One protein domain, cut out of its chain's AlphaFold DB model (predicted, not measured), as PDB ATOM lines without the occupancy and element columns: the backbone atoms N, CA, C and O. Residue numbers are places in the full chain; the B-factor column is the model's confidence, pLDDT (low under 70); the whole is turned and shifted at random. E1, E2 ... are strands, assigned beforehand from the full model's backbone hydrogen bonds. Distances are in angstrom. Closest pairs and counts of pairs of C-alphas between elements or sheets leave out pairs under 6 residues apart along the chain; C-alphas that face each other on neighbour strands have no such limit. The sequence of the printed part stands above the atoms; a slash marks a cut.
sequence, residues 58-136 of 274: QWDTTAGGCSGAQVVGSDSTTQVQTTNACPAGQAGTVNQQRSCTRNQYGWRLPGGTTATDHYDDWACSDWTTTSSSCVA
ATOM      1  N   GLN A  58      83.183 -73.651  -4.822       73.38
ATOM      2  CA  GLN A  58      82.852 -74.721  -3.884       73.38
ATOM      3  C   GLN A  58      83.742 -74.660  -2.642       73.38
ATOM      4  O   GLN A  58      84.852 -74.134  -2.676       73.38
ATOM      5  N   TRP A  59      83.226 -75.154  -1.515       69.81
ATOM      6  CA  TRP A  59      83.967 -75.161  -0.259       69.81
ATOM      7  C   TRP A  59      85.117 -76.169  -0.324       69.81
ATOM      8  O   TRP A  59      84.885 -77.378  -0.376       69.81
ATOM      9  N   ASP A  60      86.342 -75.659  -0.263       67.12
ATOM     10  CA  ASP A  60      87.574 -76.432  -0.249       67.12
ATOM     11  C   ASP A  60      88.065 -76.590   1.192       67.12
ATOM     12  O   ASP A  60      88.408 -75.632   1.891       67.12
ATOM     13  N   THR A  61      88.088 -77.833   1.661       59.34
ATOM     14  CA  THR A  61      88.534 -78.161   3.019       59.34
ATOM     15  C   THR A  61      90.037 -78.064   3.217       59.34
ATOM     16  O   THR A  61      90.469 -77.937   4.357       59.34
ATOM     17  N   THR A  62      90.827 -78.131   2.148       61.47
ATOM     18  CA  THR A  62      92.284 -78.001   2.204       61.47
ATOM     19  C   THR A  62      92.691 -76.532   2.275       61.47
ATOM     20  O   THR A  62      93.554 -76.181   3.074       61.47
ATOM     21  N   ALA A  63      92.041 -75.667   1.493       64.19
ATOM     22  CA  ALA A  63      92.284 -74.222   1.522       64.19
ATOM     23  C   ALA A  63      91.546 -73.496   2.668       64.19
ATOM     24  O   ALA A  63      91.868 -72.352   2.982       64.19
ATOM     25  N   GLY A  64      90.558 -74.144   3.299       63.12
ATOM     26  CA  GLY A  64      89.787 -73.572   4.406       63.12
ATOM     27  C   GLY A  64      88.822 -72.457   3.979       63.12
ATOM     28  O   GLY A  64      88.488 -71.598   4.794       63.12
ATOM     29  N   GLY A  65      88.379 -72.461   2.719       72.44
ATOM     30  CA  GLY A  65      87.556 -71.404   2.127       72.44
ATOM     31  C   GLY A  65      86.881 -71.827   0.821       72.44
ATOM     32  O   GLY A  65      87.044 -72.952   0.359       72.44
ATOM     33  N   CYS A  66      86.103 -70.928   0.217       75.50
ATOM     34  CA  CYS A  66      85.521 -71.153  -1.108       75.50
ATOM     35  C   CYS A  66      86.591 -70.997  -2.196       75.50
ATOM     36  O   CYS A  66      87.272 -69.973  -2.241       75.50
ATOM     37  N   SER A  67      86.721 -71.987  -3.080       73.94
ATOM     38  CA  SER A  67      87.648 -71.966  -4.213       73.94
ATOM     39  C   SER A  67      86.910 -72.099  -5.546       73.94
ATOM     40  O   SER A  67      85.822 -72.675  -5.631       73.94
ATOM     41  N   GLY A  68      87.488 -71.507  -6.595       76.50
ATOM     42  CA  GLY A  68      87.049 -71.730  -7.974       76.50
ATOM     43  C   GLY A  68      87.454 -73.119  -8.471       76.50
ATOM     44  O   GLY A  68      88.236 -73.814  -7.818       76.50
ATOM     45  N   ALA A  69      86.931 -73.526  -9.628       79.25
ATOM     46  CA  ALA A  69      87.359 -74.786 -10.223       79.25
ATOM     47  C   ALA A  69      88.847 -74.738 -10.593       79.25
ATOM     48  O   ALA A  69      89.378 -73.716 -11.030       79.25
ATOM     49  N   GLN A  70      89.506 -75.869 -10.400       79.69
ATOM     50  CA  GLN A  70      90.913 -76.099 -10.694       79.69
ATOM     51  C   GLN A  70      91.031 -77.228 -11.715       79.69
ATOM     52  O   GLN A  70      90.100 -78.016 -11.878       79.69
ATOM     53  N   VAL A  71      92.180 -77.338 -12.380       82.38
ATOM     54  CA  VAL A  71      92.451 -78.491 -13.244       82.38
ATOM     55  C   VAL A  71      92.549 -79.738 -12.369       82.38
ATOM     56  O   VAL A  71      93.388 -79.825 -11.471       82.38
ATOM     57  N   VAL A  72      91.664 -80.698 -12.618       81.50
ATOM     58  CA  VAL A  72      91.588 -81.965 -11.872       81.50
ATOM     59  C   VAL A  72      92.037 -83.160 -12.708       81.50
ATOM     60  O   VAL A  72      92.347 -84.212 -12.153       81.50
ATOM     61  N   GLY A  73      92.124 -82.981 -14.025       82.31
ATOM     62  CA  GLY A  73      92.669 -83.947 -14.965       82.31
ATOM     63  C   GLY A  73      93.070 -83.263 -16.265       82.31
ATOM     64  O   GLY A  73      92.497 -82.241 -16.639       82.31
ATOM     65  N   SER A  74      94.059 -83.833 -16.946       85.88
ATOM     66  CA  SER A  74      94.482 -83.393 -18.271       85.88
ATOM     67  C   SER A  74      94.787 -84.609 -19.134       85.88
ATOM     68  O   SER A  74      95.593 -85.455 -18.733       85.88
ATOM     69  N   ASP A  75      94.178 -84.684 -20.309       88.19
ATOM     70  CA  ASP A  75      94.452 -85.698 -21.320       88.19
ATOM     71  C   ASP A  75      94.990 -85.051 -22.598       88.19
ATOM     72  O   ASP A  75      94.529 -83.997 -23.034       88.19
ATOM     73  N   SER A  76      96.008 -85.672 -23.193       89.44
ATOM     74  CA  SER A  76      96.571 -85.239 -24.467       89.44
ATOM     75  C   SER A  76      96.234 -86.238 -25.563       89.44
ATOM     76  O   SER A  76      96.288 -87.456 -25.384       89.44
ATOM     77  N   THR A  77      95.872 -85.708 -26.725       90.75
ATOM     78  CA  THR A  77      95.590 -86.487 -27.926       90.75
ATOM     79  C   THR A  77      96.343 -85.886 -29.103       90.75
ATOM     80  O   THR A  77      96.427 -84.667 -29.260       90.75
ATOM     81  N   THR A  78      96.900 -86.747 -29.949       91.50
ATOM     82  CA  THR A  78      97.462 -86.328 -31.233       91.50
ATOM     83  C   THR A  78      96.396 -86.508 -32.295       91.50
ATOM     84  O   THR A  78      95.887 -87.612 -32.490       91.50
ATOM     85  N   GLN A  79      96.059 -85.426 -32.985       90.88
ATOM     86  CA  GLN A  79      95.163 -85.467 -34.131       90.88
ATOM     87  C   GLN A  79      95.995 -85.504 -35.404       90.88
ATOM     88  O   GLN A  79      96.947 -84.738 -35.551       90.88
ATOM     89  N   VAL A  80      95.617 -86.388 -36.322       90.44
ATOM     90  CA  VAL A  80      96.236 -86.511 -37.640       90.44
ATOM     91  C   VAL A  80      95.163 -86.266 -38.684       90.44
ATOM     92  O   VAL A  80      94.054 -86.789 -38.575       90.44
ATOM     93  N   GLN A  81      95.494 -85.470 -39.691       91.12
ATOM     94  CA  GLN A  81      94.614 -85.201 -40.815       91.12
ATOM     95  C   GLN A  81      95.399 -85.309 -42.117       91.12
ATOM     96  O   GLN A  81      96.489 -84.759 -42.256       91.12
ATOM     97  N   THR A  82      94.807 -85.989 -43.093       88.38
ATOM     98  CA  THR A  82      95.252 -85.933 -44.485       88.38
ATOM     99  C   THR A  82      94.436 -84.866 -45.200       88.38
ATOM    100  O   THR A  82      93.205 -84.873 -45.151       88.38
ATOM    101  N   THR A  83      95.116 -83.927 -45.848       84.81
ATOM    102  CA  THR A  83      94.496 -82.819 -46.580       84.81
ATOM    103  C   THR A  83      94.994 -82.792 -48.019       84.81
ATOM    104  O   THR A  83      96.113 -83.210 -48.303       84.81
ATOM    105  N   ASN A  84      94.195 -82.228 -48.924       75.81
ATOM    106  CA  ASN A  84      94.635 -81.899 -50.286       75.81
ATOM    107  C   ASN A  84      95.278 -80.498 -50.340       75.81
ATOM    108  O   ASN A  84      95.187 -79.812 -51.352       75.81
ATOM    109  N   ALA A  85      95.885 -80.038 -49.241       79.75
ATOM    110  CA  ALA A  85      96.419 -78.683 -49.095       79.75
ATOM    111  C   ALA A  85      97.800 -78.505 -49.754       79.75
ATOM    112  O   ALA A  85      98.663 -77.807 -49.220       79.75
ATOM    113  N   CYS A  86      98.033 -79.159 -50.894       85.00
ATOM    114  CA  CYS A  86      99.237 -78.906 -51.672       85.00
ATOM    115  C   CYS A  86      99.282 -77.432 -52.115       85.00
ATOM    116  O   CYS A  86      98.226 -76.837 -52.358       85.00
ATOM    117  N   PRO A  87     100.479 -76.823 -52.221       84.31
ATOM    118  CA  PRO A  87     100.631 -75.492 -52.798       84.31
ATOM    119  C   PRO A  87      99.970 -75.382 -54.178       84.31
ATOM    120  O   PRO A  87      99.808 -76.378 -54.886       84.31
ATOM    121  N   ALA A  88      99.610 -74.160 -54.578       80.62
ATOM    122  CA  ALA A  88      99.028 -73.912 -55.894       80.62
ATOM    123  C   ALA A  88      99.915 -74.496 -57.010       80.62
ATOM    124  O   ALA A  88     101.133 -74.316 -57.002       80.62
ATOM    125  N   GLY A  89      99.296 -75.206 -57.954       77.19
ATOM    126  CA  GLY A  89     100.000 -75.880 -59.045       77.19
ATOM    127  C   GLY A  89     100.567 -77.252 -58.701       77.19
ATOM    128  O   GLY A  89     101.219 -77.856 -59.547       77.19
ATOM    129  N   GLN A  90     100.303 -77.782 -57.505       85.50
ATOM    130  CA  GLN A  90     100.706 -79.129 -57.110       85.50
ATOM    131  C   GLN A  90      99.490 -80.011 -56.812       85.50
ATOM    132  O   GLN A  90      98.452 -79.539 -56.349       85.50
ATOM    133  N   ALA A  91      99.629 -81.307 -57.077       84.75
ATOM    134  CA  ALA A  91      98.626 -82.325 -56.795       84.75
ATOM    135  C   ALA A  91      99.206 -83.382 -55.852       84.75
ATOM    136  O   ALA A  91     100.397 -83.682 -55.897       84.75
ATOM    137  N   GLY A  92      98.356 -83.950 -55.001       87.06
ATOM    138  CA  GLY A  92      98.745 -84.938 -54.002       87.06
ATOM    139  C   GLY A  92      98.085 -84.658 -52.659       87.06
ATOM    140  O   GLY A  92      97.052 -83.991 -52.583       87.06
ATOM    141  N   THR A  93      98.693 -85.180 -51.601       89.19
ATOM    142  CA  THR A  93      98.203 -85.035 -50.231       89.19
ATOM    143  C   THR A  93      99.294 -84.552 -49.287       89.19
ATOM    144  O   THR A  93     100.472 -84.891 -49.426       89.19
ATOM    145  N   VAL A  94      98.875 -83.782 -48.287       91.94
ATOM    146  CA  VAL A  94      99.690 -83.339 -47.159       91.94
ATOM    147  C   VAL A  94      99.123 -83.972 -45.898       91.94
ATOM    148  O   VAL A  94      97.946 -83.786 -45.574       91.94
ATOM    149  N   ASN A  95      99.959 -84.708 -45.175       92.19
ATOM    150  CA  ASN A  95      99.614 -85.217 -43.857       92.19
ATOM    151  C   ASN A  95     100.073 -84.212 -42.808       92.19
ATOM    152  O   ASN A  95     101.236 -83.803 -42.778       92.19
ATOM    153  N   GLN A  96      99.147 -83.829 -41.944       93.81
ATOM    154  CA  GLN A  96      99.377 -82.880 -40.874       93.81
ATOM    155  C   GLN A  96      99.060 -83.525 -39.532       93.81
ATOM    156  O   GLN A  96      98.183 -84.385 -39.427       93.81
ATOM    157  N   GLN A  97      99.769 -83.090 -38.499       93.81
ATOM    158  CA  GLN A  97      99.494 -83.460 -37.121       93.81
ATOM    159  C   GLN A  97      99.410 -82.222 -36.237       93.81
ATOM    160  O   GLN A  97     100.112 -81.233 -36.466       93.81
ATOM    161  N   ARG A  98      98.598 -82.305 -35.190       93.69
ATOM    162  CA  ARG A  98      98.609 -81.351 -34.082       93.69
ATOM    163  C   ARG A  98      98.422 -82.079 -32.765       93.69
ATOM    164  O   ARG A  98      97.781 -83.131 -32.710       93.69
ATOM    165  N   SER A  99      98.953 -81.497 -31.705       93.81
ATOM    166  CA  SER A  99      98.739 -81.982 -30.348       93.81
ATOM    167  C   SER A  99      97.639 -81.159 -29.702       93.81
ATOM    168  O   SER A  99      97.689 -79.933 -29.729       93.81
ATOM    169  N   CYS A 100      96.650 -81.831 -29.133       93.25
ATOM    170  CA  CYS A 100      95.570 -81.211 -28.389       93.25
ATOM    171  C   CYS A 100      95.612 -81.695 -26.946       93.25
ATOM    172  O   CYS A 100      95.693 -82.898 -26.698       93.25
ATOM    173  N   THR A 101      95.516 -80.765 -26.011       92.06
ATOM    174  CA  THR A 101      95.354 -81.046 -24.591       92.06
ATOM    175  C   THR A 101      93.961 -80.614 -24.180       92.06
ATOM    176  O   THR A 101      93.557 -79.483 -24.455       92.06
ATOM    177  N   ARG A 102      93.236 -81.516 -23.528       89.38
ATOM    178  CA  ARG A 102      91.976 -81.224 -22.861       89.38
ATOM    179  C   ARG A 102      92.246 -81.127 -21.368       89.38
ATOM    180  O   ARG A 102      92.787 -82.069 -20.789       89.38
ATOM    181  N   ASN A 103      91.887 -80.007 -20.745       87.44
ATOM    182  CA  ASN A 103      91.892 -79.912 -19.289       87.44
ATOM    183  C   ASN A 103      90.461 -79.995 -18.774       87.44
ATOM    184  O   ASN A 103      89.558 -79.296 -19.235       87.44
ATOM    185  N   GLN A 104      90.276 -80.865 -17.789       84.50
ATOM    186  CA  GLN A 104      89.028 -81.024 -17.064       84.50
ATOM    187  C   GLN A 104      89.099 -80.167 -15.806       84.50
ATOM    188  O   GLN A 104      90.011 -80.336 -14.984       84.50
ATOM    189  N   TYR A 105      88.135 -79.261 -15.646       82.88
ATOM    190  CA  TYR A 105      88.049 -78.387 -14.482       82.88
ATOM    191  C   TYR A 105      86.998 -78.890 -13.502       82.88
ATOM    192  O   TYR A 105      85.864 -79.194 -13.863       82.88
ATOM    193  N   GLY A 106      87.370 -78.936 -12.229       82.81
ATOM    194  CA  GLY A 106      86.482 -79.370 -11.165       82.81
ATOM    195  C   GLY A 106      86.885 -78.821  -9.808       82.81
ATOM    196  O   GLY A 106      87.852 -78.071  -9.672       82.81
ATOM    197  N   TRP A 107      86.148 -79.220  -8.782       77.69
ATOM    198  CA  TRP A 107      86.432 -78.867  -7.397       77.69
ATOM    199  C   TRP A 107      86.840 -80.105  -6.609       77.69
ATOM    200  O   TRP A 107      86.263 -81.185  -6.761       77.69
ATOM    201  N   ARG A 108      87.827 -79.937  -5.729       69.31
ATOM    202  CA  ARG A 108      88.187 -80.952  -4.740       69.31
ATOM    203  C   ARG A 108      87.216 -80.858  -3.569       69.31
ATOM    204  O   ARG A 108      87.095 -79.810  -2.939       69.31
ATOM    205  N   LEU A 109      86.524 -81.953  -3.293       66.06
ATOM    206  CA  LEU A 109      85.543 -82.059  -2.225       66.06
ATOM    207  C   LEU A 109      86.194 -82.497  -0.901       66.06
ATOM    208  O   LEU A 109      87.258 -83.132  -0.896       66.06
ATOM    209  N   PRO A 110      85.513 -82.239   0.232       54.88
ATOM    210  CA  PRO A 110      85.837 -82.859   1.512       54.88
ATOM    211  C   PRO A 110      85.957 -84.386   1.379       54.88
ATOM    212  O   PRO A 110      85.005 -85.051   0.975       54.88
ATOM    213  N   GLY A 111      87.115 -84.948   1.732       59.66
ATOM    214  CA  GLY A 111      87.371 -86.395   1.659       59.66
ATOM    215  C   GLY A 111      88.118 -86.871   0.406       59.66
ATOM    216  O   GLY A 111      88.331 -88.070   0.260       59.66
ATOM    217  N   GLY A 112      88.554 -85.957  -0.468       59.69
ATOM    218  CA  GLY A 112      89.423 -86.281  -1.607       59.69
ATOM    219  C   GLY A 112      88.690 -86.732  -2.872       59.69
ATOM    220  O   GLY A 112      89.341 -87.144  -3.829       59.69
ATOM    221  N   THR A 113      87.359 -86.647  -2.898       59.91
ATOM    222  CA  THR A 113      86.552 -86.851  -4.107       59.91
ATOM    223  C   THR A 113      86.519 -85.576  -4.955       59.91
ATOM    224  O   THR A 113      86.745 -84.477  -4.452       59.91
ATOM    225  N   THR A 114      86.256 -85.704  -6.253       66.56
ATOM    226  CA  THR A 114      86.258 -84.577  -7.198       66.56
ATOM    227  C   THR A 114      84.867 -84.393  -7.797       66.56
ATOM    228  O   THR A 114      84.264 -85.373  -8.228       66.56
ATOM    229  N   ALA A 115      84.366 -83.157  -7.849       66.50
ATOM    230  CA  ALA A 115      83.197 -82.784  -8.647       66.50
ATOM    231  C   ALA A 115      83.672 -82.138  -9.959       66.50
ATOM    232  O   ALA A 115      84.289 -81.078  -9.924       66.50
ATOM    233  N   THR A 116      83.435 -82.788 -11.098       61.88
ATOM    234  CA  THR A 116      84.077 -82.497 -12.400       61.88
ATOM    235  C   THR A 116      83.265 -81.618 -13.357       61.88
ATOM    236  O   THR A 116      83.699 -81.378 -14.475       61.88
ATOM    237  N   ASP A 117      82.080 -81.157 -12.969       58.19
ATOM    238  CA  ASP A 117      81.053 -80.718 -13.930       58.19
ATOM    239  C   ASP A 117      81.110 -79.221 -14.298       58.19
ATOM    240  O   ASP A 117      80.081 -78.632 -14.626       58.19
ATOM    241  N   HIS A 118      82.272 -78.551 -14.187       60.59
ATOM    242  CA  HIS A 118      82.303 -77.109 -14.468       60.59
ATOM    243  C   HIS A 118      82.432 -76.792 -15.964       60.59
ATOM    244  O   HIS A 118      81.604 -76.028 -16.464       60.59
ATOM    245  N   TYR A 119      83.462 -77.312 -16.646       70.06
ATOM    246  CA  TYR A 119      83.677 -77.232 -18.103       70.06
ATOM    247  C   TYR A 119      84.985 -77.944 -18.505       70.06
ATOM    248  O   TYR A 119      85.903 -78.084 -17.695       70.06
ATOM    249  N   ASP A 120      85.082 -78.333 -19.779       77.75
ATOM    250  CA  ASP A 120      86.328 -78.771 -20.414       77.75
ATOM    251  C   ASP A 120      86.892 -77.642 -21.283       77.75
ATOM    252  O   ASP A 120      86.142 -77.027 -22.047       77.75
ATOM    253  N   ASP A 121      88.202 -77.403 -21.223       83.31
ATOM    254  CA  ASP A 121      88.894 -76.621 -22.250       83.31
ATOM    255  C   ASP A 121      89.647 -77.540 -23.217       83.31
ATOM    256  O   ASP A 121      90.011 -78.669 -22.887       83.31
ATOM    257  N   TRP A 122      89.842 -77.064 -24.443       86.50
ATOM    258  CA  TRP A 122      90.686 -77.721 -25.433       86.50
ATOM    259  C   TRP A 122      91.691 -76.707 -25.956       86.50
ATOM    260  O   TRP A 122      91.315 -75.696 -26.550       86.50
ATOM    261  N   ALA A 123      92.972 -76.998 -25.769       89.12
ATOM    262  CA  ALA A 123      94.071 -76.238 -26.339       89.12
ATOM    263  C   ALA A 123      94.801 -77.118 -27.355       89.12
ATOM    264  O   ALA A 123      95.400 -78.129 -26.993       89.12
ATOM    265  N   CYS A 124      94.747 -76.743 -28.632       92.31
ATOM    266  CA  CYS A 124      95.471 -77.432 -29.695       92.31
ATOM    267  C   CYS A 124      96.626 -76.571 -30.199       92.31
ATOM    268  O   CYS A 124      96.470 -75.363 -30.370       92.31
ATOM    269  N   SER A 125      97.763 -77.203 -30.483       93.12
ATOM    270  CA  SER A 125      98.837 -76.585 -31.251       93.12
ATOM    271  C   SER A 125      98.389 -76.308 -32.686       93.12
ATOM    272  O   SER A 125      97.423 -76.901 -33.185       93.12
ATOM    273  N   ASP A 126      99.163 -75.482 -33.383       93.62
ATOM    274  CA  ASP A 126      99.048 -75.367 -34.830       93.62
ATOM    275  C   ASP A 126      99.313 -76.714 -35.516       93.62
ATOM    276  O   ASP A 126      99.983 -77.610 -34.980       93.62
ATOM    277  N   TRP A 127      98.758 -76.858 -36.718       90.56
ATOM    278  CA  TRP A 127      99.017 -78.002 -37.581       90.56
ATOM    279  C   TRP A 127     100.455 -77.966 -38.093       90.56
ATOM    280  O   TRP A 127     100.921 -76.969 -38.638       90.56
ATOM    281  N   THR A 128     101.144 -79.094 -37.968       91.06
ATOM    282  CA  THR A 128     102.498 -79.297 -38.485       91.06
ATOM    283  C   THR A 128     102.474 -80.358 -39.573       91.06
ATOM    284  O   THR A 128     101.847 -81.405 -39.417       91.06
ATOM    285  N   THR A 129     103.140 -80.093 -40.695       90.81
ATOM    286  CA  THR A 129     103.237 -81.061 -41.795       90.81
ATOM    287  C   THR A 129     104.213 -82.169 -41.415       90.81
ATOM    288  O   THR A 129     105.366 -81.890 -41.096       90.81
ATOM    289  N   THR A 130     103.765 -83.422 -41.464       90.00
ATOM    290  CA  THR A 130     104.594 -84.598 -41.150       90.00
ATOM    291  C   THR A 130     105.141 -85.268 -42.396       90.00
ATOM    292  O   THR A 130     106.254 -85.782 -42.395       90.00
ATOM    293  N   SER A 131     104.357 -85.274 -43.470       89.44
ATOM    294  CA  SER A 131     104.757 -85.792 -44.774       89.44
ATOM    295  C   SER A 131     103.926 -85.143 -45.873       89.44
ATOM    296  O   SER A 131     102.817 -84.660 -45.638       89.44
ATOM    297  N   SER A 132     104.474 -85.138 -47.084       89.31
ATOM    298  CA  SER A 132     103.825 -84.600 -48.272       89.31
ATOM    299  C   SER A 132     104.125 -85.495 -49.470       89.31
ATOM    300  O   SER A 132     105.245 -85.983 -49.614       89.31
ATOM    301  N   SER A 133     103.115 -85.705 -50.313       90.00
ATOM    302  CA  SER A 133     103.228 -86.344 -51.629       90.00
ATOM    303  C   SER A 133     102.997 -85.354 -52.774       90.00
ATOM    304  O   SER A 133     102.793 -85.768 -53.912       90.00
ATOM    305  N   CYS A 134     102.991 -84.051 -52.476       87.00
ATOM    306  CA  CYS A 134     102.707 -83.022 -53.465       87.00
ATOM    307  C   CYS A 134     103.749 -83.042 -54.584       87.00
ATOM    308  O   CYS A 134     104.947 -82.883 -54.349       87.00
ATOM    309  N   VAL A 135     103.265 -83.222 -55.806       83.94
ATOM    310  CA  VAL A 135     104.053 -83.160 -57.033       83.94
ATOM    311  C   VAL A 135     103.521 -82.042 -57.913       83.94
ATOM    312  O   VAL A 135     102.319 -81.770 -57.931       83.94
ATOM    313  N   ALA A 136     104.419 -81.383 -58.645       80.69
ATOM    314  CA  ALA A 136     104.033 -80.348 -59.592       80.69
ATOM    315  C   ALA A 136     103.070 -80.925 -60.637       80.69
ATOM    316  O   ALA A 136     103.365 -81.925 -61.298       80.69
TER     317      ALA A 136
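AT A GLANCE: This is residues 58 to 136 of the 274 residues of an uncharacterized protein of Pseudomonas luteola (UniProt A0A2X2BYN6). A long, thin, twisted ribbon of strands makes a rod, with E4 running through its middle, E3 along one side and E5 and then E6 along the other. The small hairpin E1 and E2 sits at one end, and the loop of residues 84 to 93 at the other. The printed part has 79 residues, no named helix and six named strands, which follow one another along the chain as E1, E2, E3, E4, E5 and E6; it is all strand, with E1 and E2 an antiparallel pair and the other four a branched sheet, in which E4 is the antiparallel neighbour of E3 on one side and of E5 and E6 on the other side. It is extended, with a radius of gyration of the C-alphas of 20.8 A, and spans 66 by 17 by 16 A.

IN THESE COORDINATES: E1 is residues 58 to 60, beginning at C-alpha 58 (82.852, -74.721, -3.884), and E2 is 65 to 68. E3, residues 70 to 83, is 36.7 A long and bends by 65 degrees at residue 73. E4, 94 to 108, is 44.0 A long. E5, 114 to 124, is 25.3 A long and bends by 75 degrees at residue 117. E6 is 128 to 132, ending at C-alpha 132 (103.825, -84.600, -48.272).

HOW THE PARTS SIT: E1 and E2 form a hairpin, with N 58 and O 67 2.9 A apart. E2 runs on into E3 at 8 degrees. E3, E4 and E5 form a meander, each strand the antiparallel neighbour of the one before; N 77 and O 100 are 2.8 A apart, N 101 and O 123 2.8 A. E6 is antiparallel to E4, with N 97 and O 128 2.8 A apart. E5 and E6 are apart.

THE WHOLE: The C-alphas of Gly 64 and Ala 136, the two farthest apart, are 65.9 A apart. The printed part has no cut and no long link. Residues 59 to 64 and 108 to 118 have pLDDT under 70.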